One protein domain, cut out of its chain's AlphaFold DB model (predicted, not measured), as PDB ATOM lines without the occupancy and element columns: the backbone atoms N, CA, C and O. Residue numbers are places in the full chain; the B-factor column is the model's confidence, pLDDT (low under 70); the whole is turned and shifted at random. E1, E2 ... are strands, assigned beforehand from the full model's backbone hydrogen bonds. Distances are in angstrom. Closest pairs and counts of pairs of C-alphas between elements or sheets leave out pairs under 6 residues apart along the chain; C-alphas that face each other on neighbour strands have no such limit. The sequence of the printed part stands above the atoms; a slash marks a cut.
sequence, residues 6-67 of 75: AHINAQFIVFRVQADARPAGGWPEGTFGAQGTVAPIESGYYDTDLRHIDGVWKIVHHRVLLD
ATOM      1  N   ALA A   6     -52.146 -61.149  26.448       98.19
ATOM      2  CA  ALA A   6     -51.685 -59.875  25.924       98.19
ATOM      3  C   ALA A   6     -50.168 -59.778  26.024       98.19
ATOM      4  O   ALA A   6     -49.553 -60.388  26.887       98.19
ATOM      5  N   HIS A   7     -49.594 -58.995  25.121       98.25
ATOM      6  CA  HIS A   7     -48.188 -58.644  25.115       98.25
ATOM      7  C   HIS A   7     -48.104 -57.122  25.012       98.25
ATOM      8  O   HIS A   7     -48.790 -56.529  24.171       98.25
ATOM      9  N   ILE A   8     -47.334 -56.502  25.899       97.56
ATOM     10  CA  ILE A   8     -47.152 -55.053  25.988       97.56
ATOM     11  C   ILE A   8     -45.661 -54.760  25.940       97.56
ATOM     12  O   ILE A   8     -44.897 -55.280  26.752       97.56
ATOM     13  N   ASN A   9     -45.291 -53.860  25.032       97.56
ATOM     14  CA  ASN A   9     -43.973 -53.256  24.999       97.56
ATOM     15  C   ASN A   9     -44.089 -51.765  25.332       97.56
ATOM     16  O   ASN A   9     -44.964 -51.080  24.792       97.56
ATOM     17  N   ALA A  10     -43.249 -51.275  26.240       98.31
ATOM     18  CA  ALA A  10     -43.270 -49.881  26.666       98.31
ATOM     19  C   ALA A  10     -41.859 -49.369  26.947       98.31
ATOM     20  O   ALA A  10     -41.084 -50.032  27.626       98.31
ATOM     21  N   GLN A  11     -41.552 -48.161  26.479       98.50
ATOM     22  CA  GLN A  11     -40.362 -47.432  26.915       98.50
ATOM     23  C   GLN A  11     -40.562 -46.894  28.333       98.50
ATOM     24  O   GLN A  11     -41.667 -46.471  28.688       98.50
ATOM     25  N   PHE A  12     -39.490 -46.859  29.121       98.38
ATOM     26  CA  PHE A  12     -39.486 -46.220  30.431       98.38
ATOM     27  C   PHE A  12     -38.247 -45.345  30.641       98.38
ATOM     28  O   PHE A  12     -37.171 -45.603  30.103       98.38
ATOM     29  N   ILE A  13     -38.417 -44.317  31.477       98.31
ATOM     30  CA  ILE A  13     -37.337 -43.546  32.094       98.31
ATOM     31  C   ILE A  13     -37.676 -43.427  33.581       98.31
ATOM     32  O   ILE A  13     -38.773 -42.987  33.931       98.31
ATOM     33  N   VAL A  14     -36.743 -43.806  34.452       98.19
ATOM     34  CA  VAL A  14     -36.871 -43.611  35.902       98.19
ATOM     35  C   VAL A  14     -36.175 -42.314  36.284       98.19
ATOM     36  O   VAL A  14     -35.013 -42.095  35.945       98.19
ATOM     37  N   PHE A  15     -36.876 -41.468  37.037       98.38
ATOM     38  CA  PHE A  15     -36.327 -40.234  37.587       98.38
ATOM     39  C   PHE A  15     -36.151 -40.355  39.097       98.38
ATOM     40  O   PHE A  15     -37.095 -40.670  39.822       98.38
ATOM     41  N   ARG A  16     -34.958 -40.016  39.589       98.12
ATOM     42  CA  ARG A  16     -34.762 -39.688  40.999       98.12
ATOM     43  C   ARG A  16     -35.291 -38.283  41.235       98.12
ATOM     44  O   ARG A  16     -34.823 -37.329  40.614       98.12
ATOM     45  N   VAL A  17     -36.222 -38.170  42.171       98.19
ATOM     46  CA  VAL A  17     -36.748 -36.896  42.656       98.19
ATOM     47  C   VAL A  17     -36.288 -36.717  44.093       98.19
ATOM     48  O   VAL A  17     -36.540 -37.572  44.939       98.19
ATOM     49  N   GLN A  18     -35.607 -35.610  44.364       98.44
ATOM     50  CA  GLN A  18     -35.156 -35.251  45.702       98.44
ATOM     51  C   GLN A  18     -35.612 -33.829  46.004       98.44
ATOM     52  O   GLN A  18     -35.170 -32.888  45.353       98.44
ATOM     53  N   ALA A  19     -36.520 -33.685  46.967       97.94
ATOM     54  CA  ALA A  19     -36.978 -32.381  47.424       97.94
ATOM     55  C   ALA A  19     -35.925 -31.725  48.322       97.94
ATOM     56  O   ALA A  19     -35.293 -32.403  49.139       97.94
ATOM     57  N   ASP A  20     -35.785 -30.407  48.208       97.88
ATOM     58  CA  ASP A  20     -34.991 -29.643  49.161       97.88
ATOM     59  C   ASP A  20     -35.729 -29.531  50.497       97.88
ATOM     60  O   ASP A  20     -36.960 -29.439  50.560       97.88
ATOM     61  N   ALA A  21     -34.969 -29.518  51.592       97.44
ATOM     62  CA  ALA A  21     -35.537 -29.276  52.908       97.44
ATOM     63  C   ALA A  21     -36.114 -27.856  52.962       97.44
ATOM     64  O   ALA A  21     -35.426 -26.876  52.671       97.44
ATOM     65  N   ARG A  22     -37.376 -27.736  53.379       96.50
ATOM     66  CA  ARG A  22     -37.989 -26.424  53.582       96.50
ATOM     67  C   ARG A  22     -37.267 -25.690  54.725       96.50
ATOM     68  O   ARG A  22     -37.185 -26.251  55.820       96.50
ATOM     69  N   PRO A  23     -36.802 -24.442  54.532       97.12
ATOM     70  CA  PRO A  23     -36.173 -23.682  55.604       97.12
ATOM     71  C   PRO A  23     -37.164 -23.407  56.742       97.12
ATOM     72  O   PRO A  23     -38.346 -23.158  56.498       97.12
ATOM     73  N   ALA A  24     -36.683 -23.399  57.990       97.00
ATOM     74  CA  ALA A  24     -37.524 -23.195  59.176       97.00
ATOM     75  C   ALA A  24     -38.270 -21.844  59.165       97.00
ATOM     76  O   ALA A  24     -39.415 -21.770  59.600       97.00
ATOM     77  N   GLY A  25     -37.643 -20.796  58.619       96.56
ATOM     78  CA  GLY A  25     -38.244 -19.467  58.434       96.56
ATOM     79  C   GLY A  25     -39.133 -19.334  57.191       96.56
ATOM     80  O   GLY A  25     -39.592 -18.238  56.889       96.56
ATOM     81  N   GLY A  26     -39.372 -20.426  56.463       96.50
ATOM     82  CA  GLY A  26     -40.022 -20.397  55.157       96.50
ATOM     83  C   GLY A  26     -39.053 -20.096  54.014       96.50
ATOM     84  O   GLY A  26     -37.855 -19.898  54.209       96.50
ATOM     85  N   TRP A  27     -39.578 -20.117  52.790       97.69
ATOM     86  CA  TRP A  27     -38.788 -19.799  51.606       97.69
ATOM     87  C   TRP A  27     -38.479 -18.296  51.554       97.69
ATOM     88  O   TRP A  27     -39.370 -17.504  51.872       97.69
ATOM     89  N   PRO A  28     -37.263 -17.893  51.143       97.00
ATOM     90  CA  PRO A  28     -36.937 -16.487  50.924       97.00
ATOM     91  C   PRO A  28     -37.909 -15.808  49.950       97.00
ATOM     92  O   PRO A  28     -38.408 -16.447  49.018       97.00
ATOM     93  N   GLU A  29     -38.142 -14.507  50.132       97.56
ATOM     94  CA  GLU A  29     -38.910 -13.698  49.180       97.56
ATOM     95  C   GLU A  29     -38.345 -13.845  47.758       97.56
ATOM     96  O   GLU A  29     -37.131 -13.854  47.553       97.56
ATOM     97  N   GLY A  30     -39.233 -14.013  46.777       97.06
ATOM     98  CA  GLY A  30     -38.853 -14.244  45.381       97.06
ATOM     99  C   GLY A  30     -38.507 -15.697  45.032       97.06
ATOM    100  O   GLY A  30     -38.293 -15.991  43.857       97.06
ATOM    101  N   THR A  31     -38.506 -16.625  45.995       97.50
ATOM    102  CA  THR A  31     -38.385 -18.063  45.697       97.50
ATOM    103  C   THR A  31     -39.592 -18.533  44.882       97.50
ATOM    104  O   THR A  31     -40.737 -18.368  45.307       97.50
ATOM    105  N   PHE A  32     -39.346 -19.142  43.722       97.06
ATOM    106  CA  PHE A  32     -40.389 -19.591  42.802       97.06
ATOM    107  C   PHE A  32     -40.059 -20.962  42.199       97.06
ATOM    108  O   PHE A  32     -38.897 -21.288  41.962       97.06
ATOM    109  N   GLY A  33     -41.097 -21.751  41.915       97.25
ATOM    110  CA  GLY A  33     -40.974 -23.072  41.298       97.25
ATOM    111  C   GLY A  33     -40.673 -24.202  42.286       97.25
ATOM    112  O   GLY A  33     -40.711 -24.029  43.507       97.25
ATOM    113  N   ALA A  34     -40.408 -25.390  41.742       97.06
ATOM    114  CA  ALA A  34     -40.045 -26.560  42.531       97.06
ATOM    115  C   ALA A  34     -38.659 -26.374  43.166       97.06
ATOM    116  O   ALA A  34     -37.724 -25.952  42.492       97.06
ATOM    117  N   GLN A  35     -38.546 -26.708  44.452       98.25
ATOM    118  CA  GLN A  35     -37.288 -26.672  45.198       98.25
ATOM    119  C   GLN A  35     -36.807 -28.110  45.398       98.25
ATOM    120  O   GLN A  35     -37.467 -28.911  46.071       98.25
ATOM    121  N   GLY A  36     -35.713 -28.461  44.739       97.31
ATOM    122  CA  GLY A  36     -35.194 -29.819  44.678       97.31
ATOM    123  C   GLY A  36     -34.571 -30.139  43.327       97.31
ATOM    124  O   GLY A  36     -34.393 -29.281  42.465       97.31
ATOM    125  N   THR A  37     -34.254 -31.414  43.134       98.31
ATOM    126  CA  THR A  37     -33.650 -31.939  41.907       98.31
ATOM    127  C   THR A  37     -34.500 -33.064  41.328       98.31
ATOM    128  O   THR A  37     -34.983 -33.938  42.053       98.31
ATOM    129  N   VAL A  38     -34.629 -33.072  40.001       98.38
ATOM    130  CA  VAL A  38     -35.159 -34.192  39.216       98.38
ATOM    131  C   VAL A  38     -34.067 -34.627  38.246       98.38
ATOM    132  O   VAL A  38     -33.590 -33.811  37.460       98.38
ATOM    133  N   ALA A  39     -33.650 -35.892  38.305       98.19
ATOM    134  CA  ALA A  39     -32.593 -36.426  37.445       98.19
ATOM    135  C   ALA A  39     -32.974 -37.811  36.900       98.19
ATOM    136  O   ALA A  39     -33.403 -38.654  37.694       98.19
ATOM    137  N   PRO A  40     -32.816 -38.080  35.591       97.69
ATOM    138  CA  PRO A  40     -32.983 -39.430  35.061       97.69
ATOM    139  C   PRO A  40     -31.873 -40.332  35.613       97.69
ATOM    140  O   PRO A  40     -30.714 -39.920  35.683       97.69
ATOM    141  N   ILE A  41     -32.231 -41.542  36.037       97.00
ATOM    142  CA  ILE A  41     -31.289 -42.516  36.611       97.00
ATOM    143  C   ILE A  41     -31.318 -43.876  35.912       97.00
ATOM    144  O   ILE A  41     -30.340 -44.606  36.012       97.00
ATOM    145  N   GLU A  42     -32.390 -44.198  35.186       97.75
ATOM    146  CA  GLU A  42     -32.499 -45.420  34.383       97.75
ATOM    147  C   GLU A  42     -33.340 -45.148  33.133       97.75
ATOM    148  O   GLU A  42     -34.242 -44.304  33.156       97.75
ATOM    149  N   SER A  43     -33.076 -45.891  32.062       98.38
ATOM    150  CA  SER A  43     -33.937 -45.963  30.884       98.38
ATOM    151  C   SER A  43     -33.948 -47.375  30.317       98.38
ATOM    152  O   SER A  43     -33.031 -48.171  30.562       98.38
ATOM    153  N   GLY A  44     -35.001 -47.685  29.569       98.38
ATOM    154  CA  GLY A  44     -35.093 -48.960  28.888       98.38
ATOM    155  C   GLY A  44     -36.485 -49.283  28.383       98.38
ATOM    156  O   GLY A  44     -37.309 -48.403  28.115       98.38
ATOM    157  N   TYR A  45     -36.740 -50.583  28.276       98.50
ATOM    158  CA  TYR A  45     -37.976 -51.140  27.752       98.50
ATOM    159  C   TYR A  45     -38.534 -52.194  28.703       98.50
ATOM    160  O   TYR A  45     -37.812 -53.066  29.194       98.50
ATOM    161  N   TYR A  46     -39.839 -52.137  28.925       98.50
ATOM    162  CA  TYR A  46     -40.605 -53.234  29.484       98.50
ATOM    163  C   TYR A  46     -41.158 -54.092  28.362       98.50
ATOM    164  O   TYR A  46     -41.814 -53.587  27.452       98.50
ATOM    165  N   ASP A  47     -40.938 -55.393  28.485       98.44
ATOM    166  CA  ASP A  47     -41.477 -56.420  27.606       98.44
ATOM    167  C   ASP A  47     -42.311 -57.379  28.463       98.44
ATOM    168  O   ASP A  47     -41.779 -58.148  29.270       98.44
ATOM    169  N   THR A  48     -43.634 -57.227  28.400       98.56
ATOM    170  CA  THR A  48     -44.556 -57.782  29.399       98.56
ATOM    171  C   THR A  48     -45.607 -58.667  28.754       98.56
ATOM    172  O   THR A  48     -46.399 -58.201  27.937       98.56
ATOM    173  N   ASP A  49     -45.681 -59.917  29.201       98.56
ATOM    174  CA  ASP A  49     -46.762 -60.836  28.861       98.56
ATOM    175  C   ASP A  49     -47.809 -60.834  29.979       98.56
ATOM    176  O   ASP A  49     -47.488 -60.958  31.168       98.56
ATOM    177  N   LEU A  50     -49.080 -60.726  29.603       98.50
ATOM    178  CA  LEU A  50     -50.221 -60.751  30.508       98.50
ATOM    179  C   LEU A  50     -51.170 -61.893  30.167       98.50
ATOM    180  O   LEU A  50     -51.324 -62.277  29.004       98.50
ATOM    181  N   ARG A  51     -51.869 -62.379  31.193       98.31
ATOM    182  CA  ARG A  51     -52.968 -63.332  31.056       98.31
ATOM    183  C   ARG A  51     -54.220 -62.845  31.773       98.31
ATOM    184  O   ARG A  51     -54.137 -62.370  32.904       98.31
ATOM    185  N   HIS A  52     -55.369 -62.986  31.132       97.88
ATOM    186  CA  HIS A  52     -56.668 -62.710  31.722       97.88
ATOM    187  C   HIS A  52     -57.124 -63.922  32.541       97.88
ATOM    188  O   HIS A  52     -57.382 -64.993  31.994       97.88
ATOM    189  N   ILE A  53     -57.173 -63.772  33.862       97.50
ATOM    190  CA  ILE A  53     -57.487 -64.841  34.815       97.50
ATOM    191  C   ILE A  53     -58.539 -64.295  35.775       97.50
ATOM    192  O   ILE A  53     -58.315 -63.258  36.394       97.50
ATOM    193  N   ASP A  54     -59.673 -64.986  35.891       96.44
ATOM    194  CA  ASP A  54     -60.782 -64.620  36.787       96.44
ATOM    195  C   ASP A  54     -61.273 -63.171  36.611       96.44
ATOM    196  O   ASP A  54     -61.561 -62.466  37.575       96.44
ATOM    197  N   GLY A  55     -61.347 -62.701  35.362       96.75
ATOM    198  CA  GLY A  55     -61.855 -61.362  35.042       96.75
ATOM    199  C   GLY A  55     -60.842 -60.223  35.200       96.75
ATOM    200  O   GLY A  55     -61.227 -59.063  35.061       96.75
ATOM    201  N   VAL A  56     -59.568 -60.519  35.485       97.88
ATOM    202  CA  VAL A  56     -58.509 -59.505  35.595       97.88
ATOM    203  C   VAL A  56     -57.263 -59.885  34.798       97.88
ATOM    204  O   VAL A  56     -56.887 -61.052  34.706       97.88
ATOM    205  N   TRP A  57     -56.585 -58.887  34.231       98.06
ATOM    206  CA  TRP A  57     -55.286 -59.074  33.587       98.06
ATOM    207  C   TRP A  57     -54.178 -59.151  34.636       98.06
ATOM    208  O   TRP A  57     -54.029 -58.251  35.461       98.06
ATOM    209  N   LYS A  58     -53.385 -60.221  34.594       98.12
ATOM    210  CA  LYS A  58     -52.227 -60.439  35.467       98.12
ATOM    211  C   LYS A  58     -50.961 -60.496  34.628       98.12
ATOM    212  O   LYS A  58     -50.963 -61.105  33.561       98.12
ATOM    213  N   ILE A  59     -49.882 -59.903  35.122       98.31
ATOM    214  CA  ILE A  59     -48.550 -60.052  34.529       98.31
ATOM    215  C   ILE A  59     -48.077 -61.484  34.794       98.31
ATOM    216  O   ILE A  59     -48.031 -61.916  35.945       98.31
ATOM    217  N   VAL A  60     -47.751 -62.220  33.733       98.12
ATOM    218  CA  VAL A  60     -47.244 -63.603  33.814       98.12
ATOM    219  C   VAL A  60     -45.779 -63.712  33.394       98.12
ATOM    220  O   VAL A  60     -45.104 -64.660  33.785       98.12
ATOM    221  N   HIS A  61     -45.274 -62.733  32.644       98.31
ATOM    222  CA  HIS A  61     -43.852 -62.549  32.370       98.31
ATOM    223  C   HIS A  61     -43.555 -61.054  32.288       98.31
ATOM    224  O   HIS A  61     -44.324 -60.304  31.691       98.31
ATOM    225  N   HIS A  62     -42.435 -60.619  32.858       98.50
ATOM    226  CA  HIS A  62     -41.978 -59.241  32.749       98.50
ATOM    227  C   HIS A  62     -40.463 -59.208  32.578       98.50
ATOM    228  O   HIS A  62     -39.734 -59.662  33.462       98.50
ATOM    229  N   ARG A  63     -39.994 -58.699  31.437       98.44
ATOM    230  CA  ARG A  63     -38.572 -58.441  31.199       98.44
ATOM    231  C   ARG A  63     -38.326 -56.943  31.266       98.44
ATOM    232  O   ARG A  63     -39.050 -56.159  30.651       98.44
ATOM    233  N   VAL A  64     -37.277 -56.580  31.991       97.81
ATOM    234  CA  VAL A  64     -36.755 -55.217  32.056       97.81
ATOM    235  C   VAL A  64     -35.469 -55.194  31.250       97.81
ATOM    236  O   VAL A  64     -34.489 -55.844  31.613       97.81
ATOM    237  N   LEU A  65     -35.497 -54.492  30.125       97.69
ATOM    238  CA  LEU A  65     -34.363 -54.349  29.223       97.69
ATOM    239  C   LEU A  65     -33.745 -52.979  29.484       97.69
ATOM    240  O   LEU A  65     -34.320 -51.971  29.086       97.69
ATOM    241  N   LEU A  66     -32.626 -52.948  30.205       97.81
ATOM    242  CA  LEU A  66     -31.933 -51.709  30.556       97.81
ATOM    243  C   LEU A  66     -31.022 -51.250  29.414       97.81
ATOM    244  O   LEU A  66     -30.266 -52.053  28.865       97.81
ATOM    245  N   ASP A  67     -31.033 -49.950  29.125       97.81
ATOM    246  CA  ASP A  67     -30.104 -49.338  28.161       97.81
ATOM    247  C   ASP A  67     -28.704 -49.101  28.760       97.81
ATOM    248  O   ASP A  67     -27.757 -48.755  28.052       97.81
TER     249      ASP A  67
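This is residues 6 to 67 of the 75 residues of an uncharacterized protein of Streptomyces sp. SID2888 (UniProt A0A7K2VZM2). A long, twisted two-stranded ribbon, E1 and E2, arches along the domain; E3 folds back beside E2 at one end, and at the other a loop sticks out with residues 28 to 33. The 62 printed residues include three named strands, in chain and sheet order E1, E2, E3: a meander, each strand the antiparallel neighbour of the one before. The class is all strand, the shape extended and flat, with radius of gyration of the C-alphas 19.7 A and spans 55 by 31 by 15 A.

Start with E2, residues 36 to 53, 42.7 A long, which bends by 72 degrees at residue 44. Find C-alpha 6 at (-51.685, -59.875, 25.924); from there E1 runs 37.9 A to residue 19. E3, residues 56 to 66, runs 28.2 A to C-alpha 66 at (-31.933, -51.709, 30.556).

Hairpin E1 and E2 is antiparallel at 155 degrees; look at N 8 and O 48, 2.8 A. Hairpin E2 and E3 stands at 134 degrees; N 47 and O 63 are 3.0 A apart, within hydrogen-bond range.

C-alphas of Glu 29 and Asp 54 are farthest apart, 56.8 A. The E1 to E2 link is long; the printed part has no cut, and no printed residue is under 70 in pLDDT.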